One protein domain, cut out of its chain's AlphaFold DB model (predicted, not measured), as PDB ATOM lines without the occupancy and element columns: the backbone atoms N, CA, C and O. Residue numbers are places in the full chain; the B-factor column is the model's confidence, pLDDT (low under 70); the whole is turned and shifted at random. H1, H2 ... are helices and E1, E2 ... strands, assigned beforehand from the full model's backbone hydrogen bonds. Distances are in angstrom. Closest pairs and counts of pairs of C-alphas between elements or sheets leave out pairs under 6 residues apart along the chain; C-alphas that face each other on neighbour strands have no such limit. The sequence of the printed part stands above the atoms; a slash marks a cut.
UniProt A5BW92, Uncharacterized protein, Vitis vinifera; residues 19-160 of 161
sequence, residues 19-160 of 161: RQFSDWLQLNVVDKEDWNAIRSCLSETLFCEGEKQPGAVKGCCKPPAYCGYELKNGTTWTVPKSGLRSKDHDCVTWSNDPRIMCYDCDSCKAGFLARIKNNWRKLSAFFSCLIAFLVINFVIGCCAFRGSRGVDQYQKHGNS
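What this domain is: This is residues 19 to 160 of the 161 residues of an uncharacterized protein of Vitis vinifera (UniProt A5BW92). One long helix, H4, sticks out like a handle from a small head made of loops, three shorter helices and a two-strand hairpin. H1 and H2 lie near the head's end of H4, while the hairpin E1 and E2 lies at the far end of the head. The printed part has 142 residues, mostly helix by its named elements, in the order H1 H2 E1 E2 H3 H4, with E1 and E2 antiparallel. It is extended, with a radius of gyration of the C-alphas of 27.7 A and spans of 103 by 31 by 25 A; the free arm of H4 makes the length.

Where its parts are: Find C-alpha 23 at (30.130, -37.777, -55.053), where H1 begins; it runs to residue 29. H2 follows in residues 32 to 45, 19.7 A long. Then come E1, residues 70 to 73, E2, residues 76 to 78, and H3, residues 89 to 93. H4 starts at C-alpha 106, (30.765, -24.841, -50.050), and runs 77.4 A to C-alpha 158 at (81.957, -82.792, -54.351).

How they stand to each other: Look first at H1 and H2, close but not clearly touching: their closest C-alphas, Val 29 and Trp 35, are 6.7 A apart. They run the same way at a steep tilt of 57 degrees. H1 and H4 are near each other, with 7 pairs of C-alphas within 10 A, and so are H2 and H4, also with 7. In the hairpin E1 and E2, N 70 and O 78 are 3.0 A apart, within hydrogen-bond range. H3 and H4 only just touch, with 3 pairs of C-alphas within 8 A, through residues 106 to 107 of H4 alone; the closest are Asp 90 and Asp 106, 6.3 A. Both strands are apart from H4. Every O i to N i+4 pair is within range in H1, H3 and H4, and 9 of 10 in H2.

The domain as a whole: Residues 118 to 160, of which 118 to 158 belong to H4, stand free; the other 99 residues span 40 by 27 by 21 A. The C-alphas farthest apart, Lys 81 and Ser 160, are 103.8 A apart. The printed part has no cut, and the links H2 to E1 and H3 to H4 are long. The model's mean pLDDT over the printed part is 79.6, with 31 residues under 70, among them 46 to 56 and 149 to 160.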
ATOM      1  N   ARG A  19      31.951 -29.426 -56.507       62.62
ATOM      2  CA  ARG A  19      31.608 -30.280 -57.657       62.62
ATOM      3  C   ARG A  19      32.810 -30.969 -58.321       62.62
ATOM      4  O   ARG A  19      32.617 -31.857 -59.138       62.62
ATOM      5  N   GLN A  20      34.040 -30.557 -58.013       69.62
ATOM      6  CA  GLN A  20      35.262 -31.177 -58.538       69.62
ATOM      7  C   GLN A  20      35.695 -32.431 -57.757       69.62
ATOM      8  O   GLN A  20      36.642 -33.114 -58.158       69.62
ATOM      9  N   PHE A  21      35.055 -32.727 -56.625       70.50
ATOM     10  CA  PHE A  21      35.328 -33.906 -55.808       70.50
ATOM     11  C   PHE A  21      34.330 -35.025 -56.119       70.50
ATOM     12  O   PHE A  21      33.228 -34.756 -56.582       70.50
ATOM     13  N   SER A  22      34.703 -36.288 -55.887       74.75
ATOM     14  CA  SER A  22      33.794 -37.413 -56.138       74.75
ATOM     15  C   SER A  22      32.545 -37.325 -55.262       74.75
ATOM     16  O   SER A  22      32.633 -36.897 -54.109       74.75
ATOM     17  N   ASP A  23      31.407 -37.788 -55.781       75.50
ATOM     18  CA  ASP A  23      30.130 -37.777 -55.053       75.50
ATOM     19  C   ASP A  23      30.246 -38.490 -53.704       75.50
ATOM     20  O   ASP A  23      29.768 -37.989 -52.694       75.50
ATOM     21  N   TRP A  24      30.991 -39.600 -53.653       74.31
ATOM     22  CA  TRP A  24      31.283 -40.306 -52.405       74.31
ATOM     23  C   TRP A  24      32.003 -39.421 -51.373       74.31
ATOM     24  O   TRP A  24      31.662 -39.453 -50.195       74.31
ATOM     25  N   LEU A  25      32.982 -38.612 -51.792       69.62
ATOM     26  CA  LEU A  25      33.741 -37.749 -50.883       69.62
ATOM     27  C   LEU A  25      32.903 -36.559 -50.405       69.62
ATOM     28  O   LEU A  25      33.020 -36.150 -49.253       69.62
ATOM     29  N   GLN A  26      32.049 -36.026 -51.279       70.06
ATOM     30  CA  GLN A  26      31.074 -35.008 -50.900       70.06
ATOM     31  C   GLN A  26      30.081 -35.587 -49.878       70.06
ATOM     32  O   GLN A  26      29.900 -35.007 -48.816       70.06
ATOM     33  N   LEU A  27      29.523 -36.772 -50.130       67.06
ATOM     34  CA  LEU A  27      28.537 -37.414 -49.255       67.06
ATOM     35  C   LEU A  27      29.086 -37.806 -47.876       67.06
ATOM     36  O   LEU A  27      28.364 -37.671 -46.904       67.06
ATOM     37  N   ASN A  28      30.334 -38.274 -47.765       69.38
ATOM     38  CA  ASN A  28      30.861 -38.817 -46.497       69.38
ATOM     39  C   ASN A  28      31.678 -37.816 -45.660       69.38
ATOM     40  O   ASN A  28      32.002 -38.104 -44.517       69.38
ATOM     41  N   VAL A  29      32.089 -36.677 -46.225       69.44
ATOM     42  CA  VAL A  29      32.870 -35.656 -45.490       69.44
ATOM     43  C   VAL A  29      32.073 -34.368 -45.299       69.44
ATOM     44  O   VAL A  29      32.375 -33.577 -44.408       69.44
ATOM     45  N   VAL A  30      31.073 -34.135 -46.148       70.00
ATOM     46  CA  VAL A  30      30.286 -32.896 -46.185       70.00
ATOM     47  C   VAL A  30      28.839 -33.128 -45.728       70.00
ATOM     48  O   VAL A  30      28.031 -32.195 -45.782       70.00
ATOM     49  N   ASP A  31      28.505 -34.329 -45.238       75.38
ATOM     50  CA  ASP A  31      27.237 -34.557 -44.542       75.38
ATOM     51  C   ASP A  31      27.102 -33.596 -43.349       75.38
ATOM     52  O   ASP A  31      28.089 -33.201 -42.725       75.38
ATOM     53  N   LYS A  32      25.875 -33.160 -43.056       65.44
ATOM     54  CA  LYS A  32      25.611 -32.122 -42.055       65.44
ATOM     55  C   LYS A  32      26.018 -32.548 -40.647       65.44
ATOM     56  O   LYS A  32      26.480 -31.691 -39.894       65.44
ATOM     57  N   GLU A  33      25.835 -33.813 -40.280       71.69
ATOM     58  CA  GLU A  33      26.158 -34.282 -38.926       71.69
ATOM     59  C   GLU A  33      27.675 -34.371 -38.719       71.69
ATOM     60  O   GLU A  33      28.198 -33.809 -37.752       71.69
ATOM     61  N   ASP A  34      28.396 -34.941 -39.686       78.19
ATOM     62  CA  ASP A  34      29.859 -35.057 -39.647       78.19
ATOM     63  C   ASP A  34      30.558 -33.697 -39.800       78.19
ATOM     64  O   ASP A  34      31.575 -33.415 -39.152       78.19
ATOM     65  N   TRP A  35      29.988 -32.799 -40.611       85.19
ATOM     66  CA  TRP A  35      30.546 -31.468 -40.822       85.19
ATOM     67  C   TRP A  35      30.513 -30.610 -39.558       85.19
ATOM     68  O   TRP A  35      31.419 -29.806 -39.366       85.19
ATOM     69  N   ASN A  36      29.533 -30.778 -38.667       84.94
ATOM     70  CA  ASN A  36      29.459 -29.990 -37.432       84.94
ATOM     71  C   ASN A  36      30.664 -30.236 -36.513       84.94
ATOM     72  O   ASN A  36      31.227 -29.284 -35.964       84.94
ATOM     73  N   ALA A  37      31.102 -31.490 -36.389       85.12
ATOM     74  CA  ALA A  37      32.297 -31.834 -35.624       85.12
ATOM     75  C   ALA A  37      33.556 -31.226 -36.263       85.12
ATOM     76  O   ALA A  37      34.358 -30.581 -35.583       85.12
ATOM     77  N   ILE A  38      33.689 -31.354 -37.588       84.69
ATOM     78  CA  ILE A  38      34.798 -30.765 -38.350       84.69
ATOM     79  C   ILE A  38      34.803 -29.244 -38.186       84.69
ATOM     80  O   ILE A  38      35.845 -28.658 -37.901       84.69
ATOM     81  N   ARG A  39      33.642 -28.602 -38.316       85.25
ATOM     82  CA  ARG A  39      33.457 -27.161 -38.157       85.25
ATOM     83  C   ARG A  39      33.900 -26.680 -36.784       85.25
ATOM     84  O   ARG A  39      34.580 -25.659 -36.731       85.25
ATOM     85  N   SER A  40      33.541 -27.378 -35.705       84.81
ATOM     86  CA  SER A  40      33.975 -27.004 -34.352       84.81
ATOM     87  C   SER A  40      35.501 -26.951 -34.291       84.81
ATOM     88  O   SER A  40      36.071 -25.910 -33.966       84.81
ATOM     89  N   CYS A  41      36.167 -28.012 -34.758       83.19
ATOM     90  CA  CYS A  41      37.625 -28.051 -34.836       83.19
ATOM     91  C   CYS A  41      38.193 -26.958 -35.749       83.19
ATOM     92  O   CYS A  41      39.200 -26.342 -35.411       83.19
ATOM     93  N   LEU A  42      37.576 -26.695 -36.903       82.25
ATOM     94  CA  LEU A  42      38.007 -25.642 -37.820       82.25
ATOM     95  C   LEU A  42      37.921 -24.270 -37.145       82.25
ATOM     96  O   LEU A  42      38.894 -23.533 -37.194       82.25
ATOM     97  N   SER A  43      36.823 -23.959 -36.461       78.75
ATOM     98  CA  SER A  43      36.634 -22.671 -35.787       78.75
ATOM     99  C   SER A  43      37.594 -22.433 -34.616       78.75
ATOM    100  O   SER A  43      37.942 -21.289 -34.337       78.75
ATOM    101  N   GLU A  44      38.059 -23.502 -33.966       75.56
ATOM    102  CA  GLU A  44      39.020 -23.439 -32.858       75.56
ATOM    103  C   GLU A  44      40.479 -23.425 -33.329       75.56
ATOM    104  O   GLU A  44      41.325 -22.762 -32.732       75.56
ATOM    105  N   THR A  45      40.798 -24.172 -34.389       70.69
ATOM    106  CA  THR A  45      42.179 -24.343 -34.878       70.69
ATOM    107  C   THR A  45      42.573 -23.323 -35.942       70.69
ATOM    108  O   THR A  45      43.765 -23.090 -36.160       70.69
ATOM    109  N   LEU A  46      41.595 -22.711 -36.613       67.00
ATOM    110  CA  LEU A  46      41.801 -21.655 -37.597       67.00
ATOM    111  C   LEU A  46      41.556 -20.298 -36.953       67.00
ATOM    112  O   LEU A  46      40.490 -19.701 -37.087       67.00
ATOM    113  N   PHE A  47      42.593 -19.745 -36.336       66.12
ATOM    114  CA  PHE A  47      42.612 -18.309 -36.112       66.12
ATOM    115  C   PHE A  47      42.793 -17.650 -37.478       66.12
ATOM    116  O   PHE A  47      43.858 -17.733 -38.088       66.12
ATOM    117  N   CYS A  48      41.749 -17.000 -37.989       69.19
ATOM    118  CA  CYS A  48      41.814 -16.189 -39.207       69.19
ATOM    119  C   CYS A  48      42.606 -14.879 -38.975       69.19
ATOM    120  O   CYS A  48      42.229 -13.803 -39.438       69.19
ATOM    121  N   GLU A  49      43.719 -14.981 -38.249       54.25
ATOM    122  CA  GLU A  49      44.692 -13.942 -37.959       54.25
ATOM    123  C   GLU A  49      45.827 -14.028 -38.971       54.25
ATOM    124  O   GLU A  49      46.726 -14.865 -38.876       54.25
ATOM    125  N   GLY A  50      45.778 -13.129 -39.952       52.09
ATOM    126  CA  GLY A  50      46.844 -12.941 -40.922       52.09
ATOM    127  C   GLY A  50      46.889 -14.025 -42.000       52.09
ATOM    128  O   GLY A  50      46.905 -15.224 -41.753       52.09
ATOM    129  N   GLU A  51      46.998 -13.580 -43.247       48.06
ATOM    130  CA  GLU A  51      47.100 -14.386 -44.476       48.06
ATOM    131  C   GLU A  51      48.224 -15.442 -44.515       48.06
ATOM    132  O   GLU A  51      48.368 -16.155 -45.506       48.06
ATOM    133  N   LYS A  52      49.043 -15.536 -43.466       49.06
ATOM    134  CA  LYS A  52      50.292 -16.298 -43.424       49.06
ATOM    135  C   LYS A  52      50.246 -17.517 -42.505       49.06
ATOM    136  O   LYS A  52      51.303 -18.053 -42.184       49.06
ATOM    137  N   GLN A  53      49.073 -17.977 -42.078       54.00
ATOM    138  CA  GLN A  53      49.022 -19.190 -41.267       54.00
ATOM    139  C   GLN A  53      49.122 -20.452 -42.143       54.00
ATOM    140  O   GLN A  53      48.253 -20.682 -42.987       54.00
ATOM    141  N   PRO A  54      50.120 -21.330 -41.921       51.34
ATOM    142  CA  PRO A  54      50.258 -22.599 -42.645       51.34
ATOM    143  C   PRO A  54      49.114 -23.596 -42.354       51.34
ATOM    144  O   PRO A  54      49.009 -24.638 -43.007       51.34
ATOM    145  N   GLY A  55      48.246 -23.280 -41.386       55.28
ATOM    146  CA  GLY A  55      47.033 -24.027 -41.061       55.28
ATOM    147  C   GLY A  55      45.775 -23.574 -41.805       55.28
ATOM    148  O   GLY A  55      44.832 -24.358 -41.868       55.28
ATOM    149  N   ALA A  56      45.763 -22.368 -42.391       63.44
ATOM    150  CA  ALA A  56      44.545 -21.746 -42.899       63.44
ATOM    151  C   ALA A  56      43.919 -22.532 -44.064       63.44
ATOM    152  O   ALA A  56      44.521 -22.682 -45.131       63.44
ATOM    153  N   VAL A  57      42.687 -23.015 -43.882       72.12
ATOM    154  CA  VAL A  57      41.903 -23.595 -44.977       72.12
ATOM    155  C   VAL A  57      41.405 -22.456 -45.867       72.12
ATOM    156  O   VAL A  57      40.691 -21.553 -45.424       72.12
ATOM    157  N   LYS A  58      41.810 -22.484 -47.142       72.69
ATOM    158  CA  LYS A  58      41.369 -21.500 -48.138       72.69
ATOM    159  C   LYS A  58      39.839 -21.536 -48.249       72.69
ATOM    160  O   LYS A  58      39.267 -22.613 -48.327       72.69
ATOM    161  N   GLY A  59      39.198 -20.370 -48.272       76.44
ATOM    162  CA  GLY A  59      37.744 -20.252 -48.450       76.44
ATOM    163  C   GLY A  59      36.903 -20.201 -47.167       76.44
ATOM    164  O   GLY A  59      35.714 -19.939 -47.273       76.44
ATOM    165  N   CYS A  60      37.481 -20.388 -45.972       84.25
ATOM    166  CA  CYS A  60      36.723 -20.314 -44.706       84.25
ATOM    167  C   CYS A  60      36.750 -18.918 -44.052       84.25
ATOM    168  O   CYS A  60      35.755 -18.483 -43.480       84.25
ATOM    169  N   CYS A  61      37.874 -18.199 -44.159       81.00
ATOM    170  CA  CYS A  61      38.110 -16.937 -43.438       81.00
ATOM    171  C   CYS A  61      37.700 -15.664 -44.194       81.00
ATOM    172  O   CYS A  61      37.610 -14.590 -43.605       81.00
ATOM    173  N   LYS A  62      37.540 -15.740 -45.517       81.31
ATOM    174  CA  LYS A  62      37.239 -14.585 -46.374       81.31
ATOM    175  C   LYS A  62      35.993 -14.888 -47.196       81.31
ATOM    176  O   LYS A  62      35.832 -16.045 -47.594       81.31
ATOM    177  N   PRO A  63      35.149 -13.882 -47.474       83.44
ATOM    178  CA  PRO A  63      34.038 -14.079 -48.381       83.44
ATOM    179  C   PRO A  63      34.576 -14.457 -49.767       83.44
ATOM    180  O   PRO A  63      35.641 -13.968 -50.168       83.44
ATOM    181  N   PRO A  64      33.861 -15.300 -50.525       83.25
ATOM    182  CA  PRO A  64      34.261 -15.602 -51.886       83.25
ATOM    183  C   PRO A  64      34.311 -14.336 -52.748       83.25
ATOM    184  O   PRO A  64      33.417 -13.489 -52.696       83.25
ATOM    185  N   ALA A  65      35.347 -14.212 -53.582       82.44
ATOM    186  CA  ALA A  65      35.563 -13.014 -54.400       82.44
ATOM    187  C   ALA A  65      34.385 -12.723 -55.352       82.44
ATOM    188  O   ALA A  65      34.071 -11.564 -55.626       82.44
ATOM    189  N   TYR A  66      33.696 -13.772 -55.810       82.75
ATOM    190  CA  TYR A  66      32.540 -13.662 -56.699       82.75
ATOM    191  C   TYR A  66      31.292 -13.074 -56.018       82.75
ATOM    192  O   TYR A  66      30.417 -12.557 -56.709       82.75
ATOM    193  N   CYS A  67      31.219 -13.075 -54.683       85.25
ATOM    194  CA  CYS A  67      30.120 -12.453 -53.939       85.25
ATOM    195  C   CYS A  67      30.181 -10.917 -53.973       85.25
ATOM    196  O   CYS A  67      29.151 -10.253 -53.856       85.25
ATOM    197  N   GLY A  68      31.373 -10.344 -54.183       85.56
ATOM    198  CA  GLY A  68      31.559  -8.901 -54.340       85.56
ATOM    199  C   GLY A  68      31.517  -8.094 -53.043       85.56
ATOM    200  O   GLY A  68      31.133  -6.933 -53.078       85.56
ATOM    201  N   TYR A  69      31.890  -8.691 -51.911       85.12
ATOM    202  CA  TYR A  69      32.046  -7.959 -50.654       85.12
ATOM    203  C   TYR A  69      33.177  -6.923 -50.735       85.12
ATOM    204  O   TYR A  69      34.235  -7.188 -51.307       85.12
ATOM    205  N   GLU A  70      32.982  -5.772 -50.095       85.94
ATOM    206  CA  GLU A  70      33.987  -4.711 -49.988       85.94
ATOM    207  C   GLU A  70      34.642  -4.728 -48.606       85.94
ATOM    208  O   GLU A  70      33.957  -4.723 -47.581       85.94
ATOM    209  N   LEU A  71      35.976  -4.745 -48.565       83.50
ATOM    210  CA  LEU A  71      36.719  -4.685 -47.310       83.50
ATOM    211  C   LEU A  71      36.691  -3.250 -46.775       83.50
ATOM    212  O   LEU A  71      37.250  -2.349 -47.398       83.50
ATOM    213  N   LYS A  72      36.062  -3.044 -45.615       79.56
ATOM    214  CA  LYS A  72      35.923  -1.712 -45.016       79.56
ATOM    215  C   LYS A  72      37.016  -1.418 -43.991       79.56
ATOM    216  O   LYS A  72      37.594  -0.344 -44.038       79.56
ATOM    217  N   ASN A  73      37.308  -2.363 -43.093       74.94
ATOM    218  CA  ASN A  73      38.300  -2.202 -42.022       74.94
ATOM    219  C   ASN A  73      38.966  -3.543 -41.710       74.94
ATOM    220  O   ASN A  73      38.311  -4.355 -41.073       74.94
ATOM    221  N   GLY A  74      40.232  -3.767 -42.085       69.75
ATOM    222  CA  GLY A  74      41.073  -4.902 -41.643       69.75
ATOM    223  C   GLY A  74      40.503  -6.316 -41.871       69.75
ATOM    224  O   GLY A  74      40.990  -7.050 -42.724       69.75
ATOM    225  N   THR A  75      39.482  -6.692 -41.102       71.69
ATOM    226  CA  THR A  75      38.746  -7.966 -41.115       71.69
ATOM    227  C   THR A  75      37.250  -7.824 -41.429       71.69
ATOM    228  O   THR A  75      36.590  -8.824 -41.692       71.69
ATOM    229  N   THR A  76      36.696  -6.607 -41.420       78.06
ATOM    230  CA  THR A  76      35.267  -6.351 -41.625       78.06
ATOM    231  C   THR A  76      34.942  -6.099 -43.092       78.06
ATOM    232  O   THR A  76      35.457  -5.149 -43.693       78.06
ATOM    233  N   TRP A  77      34.021  -6.892 -43.636       85.50
ATOM    234  CA  TRP A  77      33.503  -6.730 -44.991       85.50
ATOM    235  C   TRP A  77      32.070  -6.215 -44.993       85.50
ATOM    236  O   TRP A  77      31.251  -6.598 -44.160       85.50
ATOM    237  N   THR A  78      31.749  -5.364 -45.957       86.31
ATOM    238  CA  THR A  78      30.417  -4.791 -46.130       86.31
ATOM    239  C   THR A  78      29.840  -5.140 -47.489       86.31
ATOM    240  O   THR A  78      30.566  -5.272 -48.474       86.31
ATOM    241  N   VAL A  79      28.516  -5.273 -47.535       84.19
ATOM    242  CA  VAL A  79      27.788  -5.411 -48.795       84.19
ATOM    243  C   VAL A  79      27.788  -4.045 -49.497       84.19
ATOM    244  O   VAL A  79      27.423  -3.051 -48.858       84.19
ATOM    245  N   PRO A  80      28.193  -3.965 -50.776       84.88
ATOM    246  CA  PRO A  80      28.133  -2.726 -51.545       84.88
ATOM    247  C   PRO A  80      26.704  -2.180 -51.621       84.88
ATOM    248  O   PRO A  80      25.731  -2.932 -51.551       84.88
ATOM    249  N   LYS A  81      26.548  -0.874 -51.868       77.25
ATOM    250  CA  LYS A  81      25.216  -0.259 -52.059       77.25
ATOM    251  C   LYS A  81      24.440  -0.852 -53.243       77.25
ATOM    252  O   LYS A  81      23.216  -0.809 -53.246       77.25
ATOM    253  N   SER A  82      25.144  -1.406 -54.229       79.38
ATOM    254  CA  SER A  82      24.576  -2.131 -55.371       79.38
ATOM    255  C   SER A  82      24.075  -3.542 -55.027       79.38
ATOM    256  O   SER A  82      23.489  -4.195 -55.888       79.38
ATOM    257  N   GLY A  83      24.279  -4.011 -53.793       81.00
ATOM    258  CA  GLY A  83      23.973  -5.372 -53.362       81.00
ATOM    259  C   GLY A  83      25.102  -6.367 -53.654       81.00
ATOM    260  O   GLY A  83      26.142  -6.021 -54.216       81.00
ATOM    261  N   LEU A  84      24.893  -7.621 -53.244       84.69
ATOM    262  CA  LEU A  84      25.800  -8.731 -53.555       84.69
ATOM    263  C   LEU A  84      25.805  -9.019 -55.060       84.69
ATOM    264  O   LEU A  84      24.767  -8.958 -55.720       84.69
ATOM    265  N   ARG A  85      26.972  -9.395 -55.595       84.06
ATOM    266  CA  ARG A  85      27.128  -9.756 -57.015       84.06
ATOM    267  C   ARG A  85      26.543 -11.127 -57.351       84.06
ATOM    268  O   ARG A  85      26.260 -11.385 -58.516       84.06
ATOM    269  N   SER A  86      26.348 -11.980 -56.347       81.38
ATOM    270  CA  SER A  86      25.692 -13.277 -56.483       81.38
ATOM    271  C   SER A  86      24.775 -13.560 -55.289       81.38
ATOM    272  O   SER A  86      25.012 -13.076 -54.183       81.38
ATOM    273  N   LYS A  87      23.725 -14.353 -55.529       82.38
ATOM    274  CA  LYS A  87      22.822 -14.905 -54.505       82.38
ATOM    275  C   LYS A  87      23.146 -16.367 -54.172       82.38
ATOM    276  O   LYS A  87      22.300 -17.066 -53.623       82.38
ATOM    277  N   ASP A  88      24.335 -16.835 -54.544       84.88
ATOM    278  CA  ASP A  88      24.790 -18.185 -54.221       84.88
ATOM    279  C   ASP A  88      24.797 -18.431 -52.710       84.88
ATOM    280  O   ASP A  88      24.967 -17.503 -51.914       84.88
ATOM    281  N   HIS A  89      24.657 -19.704 -52.334       85.69
ATOM    282  CA  HIS A  89      24.614 -20.149 -50.942       85.69
ATOM    283  C   HIS A  89      25.775 -19.581 -50.110       85.69
ATOM    284  O   HIS A  89      25.547 -19.020 -49.046       85.69
ATOM    285  N   ASP A  90      27.007 -19.610 -50.621       86.06
ATOM    286  CA  ASP A  90      28.162 -19.079 -49.886       86.06
ATOM    287  C   ASP A  90      28.056 -17.570 -49.619       86.06
ATOM    288  O   ASP A  90      28.484 -17.097 -48.568       86.06
ATOM    289  N   CYS A  91      27.465 -16.808 -50.547       86.94
ATOM    290  CA  CYS A  91      27.306 -15.359 -50.415       86.94
ATOM    291  C   CYS A  91      26.218 -14.973 -49.416       86.94
ATOM    292  O   CYS A  91      26.254 -13.871 -48.884       86.94
ATOM    293  N   VAL A  92      25.238 -15.842 -49.174       87.81
ATOM    294  CA  VAL A  92      24.193 -15.598 -48.168       87.81
ATOM    295  C   VAL A  92      24.556 -16.180 -46.802       87.81
ATOM    296  O   VAL A  92      24.091 -15.672 -45.787       87.81
ATOM    297  N   THR A  93      25.403 -17.209 -46.775       87.19
ATOM    298  CA  THR A  93      25.826 -17.914 -45.558       87.19
ATOM    299  C   THR A  93      27.027 -17.252 -44.873       87.19
ATOM    300  O   THR A  93      27.196 -17.392 -43.662       87.19
ATOM    301  N   TRP A  94      27.856 -16.507 -45.609       87.88
ATOM    302  CA  TRP A  94      29.021 -15.825 -45.042       87.88
ATOM    303  C   TRP A  94      28.651 -14.749 -43.998       87.88
ATOM    304  O   TRP A  94      27.732 -13.953 -44.200       87.88
ATOM    305  N   SER A  95      29.428 -14.665 -42.910       85.69
ATOM    306  CA  SER A  95      29.266 -13.667 -41.840       85.69
ATOM    307  C   SER A  95      30.591 -13.022 -41.408       85.69
ATOM    308  O   SER A  95      31.655 -13.630 -41.494       85.69
ATOM    309  N   ASN A  96      30.517 -11.795 -40.877       83.62
ATOM    310  CA  ASN A  96      31.644 -11.126 -40.207       83.62
ATOM    311  C   ASN A  96      31.925 -11.672 -38.798       83.62
ATOM    312  O   ASN A  96      32.958 -11.334 -38.223       83.62
ATOM    313  N   ASP A  97      31.010 -12.453 -38.213       82.81
ATOM    314  CA  ASP A  97      31.231 -13.050 -36.895       82.81
ATOM    315  C   ASP A  97      32.421 -14.024 -36.967       82.81
ATOM    316  O   ASP A  97      32.353 -14.994 -37.732       82.81
ATOM    317  N   PRO A  98      33.487 -13.821 -36.168       75.12
ATOM    318  CA  PRO A  98      34.647 -14.704 -36.162       75.12
ATOM    319  C   PRO A  98      34.344 -16.172 -35.842       75.12
ATOM    320  O   PRO A  98      35.118 -17.050 -36.217       75.12
ATOM    321  N   ARG A  99      33.222 -16.453 -35.170       74.19
ATOM    322  CA  ARG A  99      32.774 -17.807 -34.814       74.19
ATOM    323  C   ARG A  99      32.004 -18.495 -35.943       74.19
ATOM    324  O   ARG A  99      31.869 -19.714 -35.938       74.19
ATOM    325  N   ILE A 100      31.484 -17.731 -36.906       79.38
ATOM    326  CA  ILE A 100      30.655 -18.247 -38.007       79.38
ATOM    327  C   ILE A 100      31.435 -18.221 -39.320       79.38
ATOM    328  O   ILE A 100      31.542 -19.254 -39.982       79.38
ATOM    329  N   MET A 101      31.997 -17.060 -39.673       84.62
ATOM    330  CA  MET A 101      32.722 -16.812 -40.923       84.62
ATOM    331  C   MET A 101      32.078 -17.524 -42.128       84.62
ATOM    332  O   MET A 101      30.862 -17.461 -42.289       84.62
ATOM    333  N   CYS A 102      32.861 -18.191 -42.983       88.06
ATOM    334  CA  CYS A 102      32.355 -19.031 -44.073       88.06
ATOM    335  C   CYS A 102      32.453 -20.532 -43.744       88.06
ATOM    336  O   CYS A 102      32.622 -21.334 -44.660       88.06
ATOM    337  N   TYR A 103      32.410 -20.952 -42.471       86.50
ATOM    338  CA  TYR A 103      32.652 -22.365 -42.131       86.50
ATOM    339  C   TYR A 103      31.612 -23.332 -42.722       86.50
ATOM    340  O   TYR A 103      31.937 -24.486 -42.971       86.50
ATOM    341  N   ASP A 104      30.391 -22.872 -43.004       87.06
ATOM    342  CA  ASP A 104      29.354 -23.684 -43.663       87.06
ATOM    343  C   ASP A 104      29.299 -23.512 -45.187       87.06
ATOM    344  O   ASP A 104      28.504 -24.178 -45.854       87.06
ATOM    345  N   CYS A 105      30.132 -22.636 -45.749       88.12
ATOM    346  CA  CYS A 105      30.177 -22.400 -47.184       88.12
ATOM    347  C   CYS A 105      30.746 -23.611 -47.926       88.12
ATOM    348  O   CYS A 105      31.690 -24.269 -47.471       88.12
ATOM    349  N   ASP A 106      30.256 -23.829 -49.137       85.81
ATOM    350  CA  ASP A 106      30.765 -24.841 -50.050       85.81
ATOM    351  C   ASP A 106      32.225 -24.556 -50.408       85.81
ATOM    352  O   ASP A 106      33.050 -25.469 -50.442       85.81
ATOM    353  N   SER A 107      32.589 -23.281 -50.563       84.44
ATOM    354  CA  SER A 107      33.982 -22.861 -50.755       84.44
ATOM    355  C   SER A 107      34.914 -23.299 -49.612       84.44
ATOM    356  O   SER A 107      36.050 -23.703 -49.866       84.44
ATOM    357  N   CYS A 108      34.456 -23.268 -48.353       86.31
ATOM    358  CA  CYS A 108      35.253 -23.708 -47.202       86.31
ATOM    359  C   CYS A 108      35.404 -25.233 -47.171       86.31
ATOM    360  O   CYS A 108      36.515 -25.755 -47.031       86.31
ATOM    361  N   LYS A 109      34.302 -25.955 -47.391       87.25
ATOM    362  CA  LYS A 109      34.282 -27.419 -47.508       87.25
ATOM    363  C   LYS A 109      35.199 -27.902 -48.634       87.25
ATOM    364  O   LYS A 109      36.007 -28.809 -48.439       87.25
ATOM    365  N   ALA A 110      35.162 -27.241 -49.789       84.25
ATOM    366  CA  ALA A 110      36.041 -27.535 -50.916       84.25
ATOM    367  C   ALA A 110      37.516 -27.271 -50.591       84.25
ATOM    368  O   ALA A 110      38.380 -28.090 -50.919       84.25
ATOM    369  N   GLY A 111      37.817 -26.169 -49.902       83.31
ATOM    370  CA  GLY A 111      39.163 -25.876 -49.418       83.31
ATOM    371  C   GLY A 111      39.687 -26.938 -48.452       83.31
ATOM    372  O   GLY A 111      40.849 -27.351 -48.542       83.31
ATOM    373  N   PHE A 112      38.830 -27.431 -47.557       85.12
ATOM    374  CA  PHE A 112      39.166 -28.494 -46.614       85.12
ATOM    375  C   PHE A 112      39.463 -29.811 -47.340       85.12
ATOM    376  O   PHE A 112      40.520 -30.413 -47.131       85.12
ATOM    377  N   LEU A 113      38.597 -30.204 -48.279       83.69
ATOM    378  CA  LEU A 113      38.796 -31.389 -49.114       83.69
ATOM    379  C   LEU A 113      40.072 -31.300 -49.958       83.69
ATOM    380  O   LEU A 113      40.813 -32.280 -50.069       83.69
ATOM    381  N   ALA A 114      40.385 -30.127 -50.511       83.81
ATOM    382  CA  ALA A 114      41.625 -29.908 -51.251       83.81
ATOM    383  C   ALA A 114      42.860 -30.131 -50.365       83.81
ATOM    384  O   ALA A 114      43.828 -30.775 -50.787       83.81
ATOM    385  N   ARG A 115      42.818 -29.649 -49.118       83.19
ATOM    386  CA  ARG A 115      43.896 -29.836 -48.139       83.19
ATOM    387  C   ARG A 115      44.067 -31.306 -47.765       83.19
ATOM    388  O   ARG A 115      45.193 -31.805 -47.794       83.19
ATOM    389  N   ILE A 116      42.968 -32.009 -47.494       84.81
ATOM    390  CA  ILE A 116      42.963 -33.457 -47.252       84.81
ATOM    391  C   ILE A 116      43.593 -34.183 -48.440       84.81
ATOM    392  O   ILE A 116      44.592 -34.880 -48.272       84.81
ATOM    393  N   LYS A 117      43.094 -33.959 -49.659       83.38
ATOM    394  CA  LYS A 117      43.598 -34.602 -50.883       83.38
ATOM    395  C   LYS A 117      45.101 -34.394 -51.073       83.38
ATOM    396  O   LYS A 117      45.813 -35.322 -51.452       83.38
ATOM    397  N   ASN A 118      45.601 -33.193 -50.796       83.94
ATOM    398  CA  ASN A 118      47.028 -32.897 -50.871       83.94
ATOM    399  C   ASN A 118      47.849 -33.682 -49.834       83.94
ATOM    400  O   ASN A 118      48.905 -34.220 -50.166       83.94
ATOM    401  N   ASN A 119      47.361 -33.795 -48.598       86.50
ATOM    402  CA  ASN A 119      48.027 -34.582 -47.557       86.50
ATOM    403  C   ASN A 119      48.013 -36.081 -47.881       86.50
ATOM    404  O   ASN A 119      49.046 -36.738 -47.763       86.50
ATOM    405  N   TRP A 120      46.893 -36.603 -48.384       89.88
ATOM    406  CA  TRP A 120      46.791 -37.987 -48.851       89.88
ATOM    407  C   TRP A 120      47.770 -38.298 -49.980       89.88
ATOM    408  O   TRP A 120      48.412 -39.344 -49.961       89.88
ATOM    409  N   ARG A 121      47.961 -37.375 -50.932       90.25
ATOM    410  CA  ARG A 121      48.974 -37.529 -51.989       90.25
ATOM    411  C   ARG A 121      50.392 -37.624 -51.425       90.25
ATOM    412  O   ARG A 121      51.159 -38.469 -51.873       90.25
ATOM    413  N   LYS A 122      50.736 -36.802 -50.428       91.81
ATOM    414  CA  LYS A 122      52.054 -36.848 -49.770       91.81
ATOM    415  C   LYS A 122      52.277 -38.165 -49.025       91.81
ATOM    416  O   LYS A 122      53.332 -38.772 -49.174       91.81
ATOM    417  N   LEU A 123      51.278 -38.620 -48.266       93.50
ATOM    418  CA  LEU A 123      51.332 -39.901 -47.557       93.50
ATOM    419  C   LEU A 123      51.449 -41.074 -48.534       93.50
ATOM    420  O   LEU A 123      52.306 -41.932 -48.361       93.50
ATOM    421  N   SER A 124      50.639 -41.081 -49.593       93.62
ATOM    422  CA  SER A 124      50.691 -42.106 -50.638       93.62
ATOM    423  C   SER A 124      52.072 -42.184 -51.293       93.62
ATOM    424  O   SER A 124      52.602 -43.282 -51.461       93.62
ATOM    425  N   ALA A 125      52.699 -41.040 -51.587       96.06
ATOM    426  CA  ALA A 125      54.065 -41.006 -52.100       96.06
ATOM    427  C   ALA A 125      55.073 -41.603 -51.100       96.06
ATOM    428  O   ALA A 125      55.889 -42.439 -51.480       96.06
ATOM    429  N   PHE A 126      54.980 -41.238 -49.816       97.00
ATOM    430  CA  PHE A 126      55.841 -41.786 -48.763       97.00
ATOM    431  C   PHE A 126      55.712 -43.313 -48.630       97.00
ATOM    432  O   PHE A 126      56.717 -44.023 -48.673       97.00
ATOM    433  N   PHE A 127      54.483 -43.831 -48.536       96.81
ATOM    434  CA  PHE A 127      54.238 -45.272 -48.440       96.81
ATOM    435  C   PHE A 127      54.697 -46.025 -49.691       96.81
ATOM    436  O   PHE A 127      55.255 -47.114 -49.577       96.81
ATOM    437  N   SER A 128      54.535 -45.433 -50.876       97.19
ATOM    438  CA  SER A 128      55.016 -46.030 -52.128       97.19
ATOM    439  C   SER A 128      56.539 -46.205 -52.124       97.19
ATOM    440  O   SER A 128      57.034 -47.275 -52.477       97.19
ATOM    441  N   CYS A 129      57.289 -45.197 -51.663       97.94
ATOM    442  CA  CYS A 129      58.744 -45.289 -51.519       97.94
ATOM    443  C   CYS A 129      59.163 -46.368 -50.507       97.94
ATOM    444  O   CYS A 129      60.093 -47.130 -50.770       97.94
ATOM    445  N   LEU A 130      58.463 -46.460 -49.370       97.81
ATOM    446  CA  LEU A 130      58.726 -47.473 -48.345       97.81
ATOM    447  C   LEU A 130      58.545 -48.893 -48.901       97.81
ATOM    448  O   LEU A 130      59.415 -49.743 -48.726       97.81
ATOM    449  N   ILE A 131      57.440 -49.140 -49.607       98.00
ATOM    450  CA  ILE A 131      57.152 -50.443 -50.218       98.00
ATOM    451  C   ILE A 131      58.226 -50.801 -51.249       98.00
ATOM    452  O   ILE A 131      58.737 -51.919 -51.229       98.00
ATOM    453  N   ALA A 132      58.623 -49.857 -52.106       98.12
ATOM    454  CA  ALA A 132      59.681 -50.088 -53.089       98.12
ATOM    455  C   ALA A 132      61.007 -50.497 -52.423       98.12
ATOM    456  O   ALA A 132      61.646 -51.458 -52.852       98.12
ATOM    457  N   PHE A 133      61.389 -49.825 -51.333       98.19
ATOM    458  CA  PHE A 133      62.577 -50.183 -50.560       98.19
ATOM    459  C   PHE A 133      62.486 -51.600 -49.975       98.19
ATOM    460  O   PHE A 133      63.439 -52.374 -50.083       98.19
ATOM    461  N   LEU A 134      61.341 -51.976 -49.399       97.69
ATOM    462  CA  LEU A 134      61.132 -53.320 -48.853       97.69
ATOM    463  C   LEU A 134      61.227 -54.403 -49.933       97.69
ATOM    464  O   LEU A 134      61.865 -55.430 -49.707       97.69
ATOM    465  N   VAL A 135      60.665 -54.160 -51.119       97.81
ATOM    466  CA  VAL A 135      60.742 -55.091 -52.255       97.81
ATOM    467  C   VAL A 135      62.189 -55.292 -52.706       97.81
ATOM    468  O   VAL A 135      62.603 -56.431 -52.913       97.81
ATOM    469  N   ILE A 136      62.984 -54.224 -52.807       97.50
ATOM    470  CA  ILE A 136      64.404 -54.321 -53.189       97.50
ATOM    471  C   ILE A 136      65.172 -55.190 -52.188       97.50
ATOM    472  O   ILE A 136      65.860 -56.130 -52.585       97.50
ATOM    473  N   ASN A 137      65.021 -54.922 -50.889       96.69
ATOM    474  CA  ASN A 137      65.680 -55.711 -49.847       96.69
ATOM    475  C   ASN A 137      65.214 -57.170 -49.851       96.69
ATOM    476  O   ASN A 137      66.030 -58.075 -49.690       96.69
ATOM    477  N   PHE A 138      63.923 -57.414 -50.083       96.38
ATOM    478  CA  PHE A 138      63.378 -58.762 -50.199       96.38
ATOM    479  C   PHE A 138      63.998 -59.530 -51.372       96.38
ATOM    480  O   PHE A 138      64.392 -60.684 -51.206       96.38
ATOM    481  N   VAL A 139      64.147 -58.893 -52.537       96.19
ATOM    482  CA  VAL A 139      64.806 -59.498 -53.704       96.19
ATOM    483  C   VAL A 139      66.273 -59.793 -53.402       96.19
ATOM    484  O   VAL A 139      66.722 -60.902 -53.671       96.19
ATOM    485  N   ILE A 140      67.009 -58.859 -52.790       95.44
ATOM    486  CA  ILE A 140      68.414 -59.069 -52.397       95.44
ATOM    487  C   ILE A 140      68.534 -60.241 -51.415       95.44
ATOM    488  O   ILE A 140      69.358 -61.131 -51.625       95.44
ATOM    489  N   GLY A 141      67.691 -60.280 -50.382       94.25
ATOM    490  CA  GLY A 141      67.649 -61.379 -49.419       94.25
ATOM    491  C   GLY A 141      67.333 -62.719 -50.085       94.25
ATOM    492  O   GLY A 141      68.003 -63.717 -49.823       94.25
ATOM    493  N   CYS A 142      66.377 -62.736 -51.018       91.81
ATOM    494  CA  CYS A 142      66.069 -63.920 -51.817       91.81
ATOM    495  C   CYS A 142      67.257 -64.353 -52.689       91.81
ATOM    496  O   CYS A 142      67.553 -65.546 -52.758       91.81
ATOM    497  N   CYS A 143      67.961 -63.418 -53.330       88.94
ATOM    498  CA  CYS A 143      69.151 -63.708 -54.130       88.94
ATOM    499  C   CYS A 143      70.285 -64.283 -53.270       88.94
ATOM    500  O   CYS A 143      70.863 -65.306 -53.637       88.94
ATOM    501  N   ALA A 144      70.556 -63.692 -52.103       87.50
ATOM    502  CA  ALA A 144      71.573 -64.172 -51.169       87.50
ATOM    503  C   ALA A 144      71.257 -65.588 -50.653       87.50
ATOM    504  O   ALA A 144      72.120 -66.464 -50.669       87.50
ATOM    505  N   PHE A 145      70.000 -65.843 -50.274       82.31
ATOM    506  CA  PHE A 145      69.560 -67.150 -49.779       82.31
ATOM    507  C   PHE A 145      69.561 -68.245 -50.857       82.31
ATOM    508  O   PHE A 145      69.839 -69.412 -50.577       82.31
ATOM    509  N   ARG A 146      69.249 -67.900 -52.111       79.69
ATOM    510  CA  ARG A 146      69.341 -68.854 -53.230       79.69
ATOM    511  C   ARG A 146      70.793 -69.152 -53.599       79.69
ATOM    512  O   ARG A 146      71.095 -70.298 -53.919       79.69
ATOM    513  N   GLY A 147      71.674 -68.155 -53.516       75.56
ATOM    514  CA  GLY A 147      73.109 -68.316 -53.750       75.56
ATOM    515  C   GLY A 147      73.765 -69.282 -52.763       75.56
ATOM    516  O   GLY A 147      74.455 -70.205 -53.188       75.56
ATOM    517  N   SER A 148      73.488 -69.146 -51.462       73.75
ATOM    518  CA  SER A 148      74.044 -70.050 -50.441       73.75
ATOM    519  C   SER A 148      73.571 -71.497 -50.605       73.75
ATOM    520  O   SER A 148      74.378 -72.420 -50.537       73.75
ATOM    521  N   ARG A 149      72.290 -71.711 -50.938       65.81
ATOM    522  CA  ARG A 149      71.767 -73.054 -51.242       65.81
ATOM    523  C   ARG A 149      72.426 -73.699 -52.460       65.81
ATOM    524  O   ARG A 149      72.554 -74.918 -52.486       65.81
ATOM    525  N   GLY A 150      72.826 -72.912 -53.458       64.25
ATOM    526  CA  GLY A 150      73.592 -73.415 -54.599       64.25
ATOM    527  C   GLY A 150      74.956 -73.952 -54.167       64.25
ATOM    528  O   GLY A 150      75.300 -75.082 -54.499       64.25
ATOM    529  N   VAL A 151      75.694 -73.183 -53.363       63.91
ATOM    530  CA  VAL A 151      77.024 -73.566 -52.859       63.91
ATOM    531  C   VAL A 151      76.959 -74.817 -51.973       63.91
ATOM    532  O   VAL A 151      77.737 -75.746 -52.189       63.91
ATOM    533  N   ASP A 152      75.985 -74.910 -51.063       63.03
ATOM    534  CA  ASP A 152      75.809 -76.086 -50.193       63.03
ATOM    535  C   ASP A 152      75.560 -77.387 -50.979       63.03
ATOM    536  O   ASP A 152      76.032 -78.459 -50.589       63.03
ATOM    537  N   GLN A 153      74.822 -77.322 -52.094       62.06
ATOM    538  CA  GLN A 153      74.562 -78.487 -52.951       62.06
ATOM    539  C   GLN A 153      75.822 -78.924 -53.711       62.06
ATOM    540  O   GLN A 153      76.117 -80.118 -53.750       62.06
ATOM    541  N   TYR A 154      76.606 -77.981 -54.249       61.59
ATOM    542  CA  TYR A 154      77.900 -78.282 -54.878       61.59
ATOM    543  C   TYR A 154      78.882 -78.916 -53.887       61.59
ATOM    544  O   TYR A 154      79.551 -79.896 -54.217       61.59
ATOM    545  N   GLN A 155      78.934 -78.410 -52.655       64.38
ATOM    546  CA  GLN A 155      79.841 -78.910 -51.627       64.38
ATOM    547  C   GLN A 155      79.448 -80.313 -51.135       64.38
ATOM    548  O   GLN A 155      80.322 -81.145 -50.907       64.38
ATOM    549  N   LYS A 156      78.147 -80.629 -51.048       60.09
ATOM    550  CA  LYS A 156      77.676 -82.000 -50.779       60.09
ATOM    551  C   LYS A 156      77.988 -82.972 -51.915       60.09
ATOM    552  O   LYS A 156      78.333 -84.115 -51.636       60.09
ATOM    553  N   HIS A 157      77.886 -82.540 -53.171       59.78
ATOM    554  CA  HIS A 157      78.146 -83.422 -54.309       59.78
ATOM    555  C   HIS A 157      79.645 -83.666 -54.541       59.78
ATOM    556  O   HIS A 157      80.026 -84.771 -54.917       59.78
ATOM    557  N   GLY A 158      80.497 -82.672 -54.262       58.31
ATOM    558  CA  GLY A 158      81.957 -82.792 -54.351       58.31
ATOM    559  C   GLY A 158      82.608 -83.607 -53.228       58.31
ATOM    560  O   GLY A 158      83.723 -84.075 -53.407       58.31
ATOM    561  N   ASN A 159      81.922 -83.811 -52.099       58.47
ATOM    562  CA  ASN A 159      82.431 -84.579 -50.954       58.47
ATOM    563  C   ASN A 159      81.983 -86.059 -50.961       58.47
ATOM    564  O   ASN A 159      82.123 -86.750 -49.956       58.47
ATOM    565  N   SER A 160      81.379 -86.520 -52.064       57.50
ATOM    566  CA  SER A 160      80.854 -87.884 -52.239       57.50
ATOM    567  C   SER A 160      81.573 -88.677 -53.347       57.50
ATOM    568  O   SER A 160      81.056 -89.717 -53.758       57.50
TER     569      SER A 160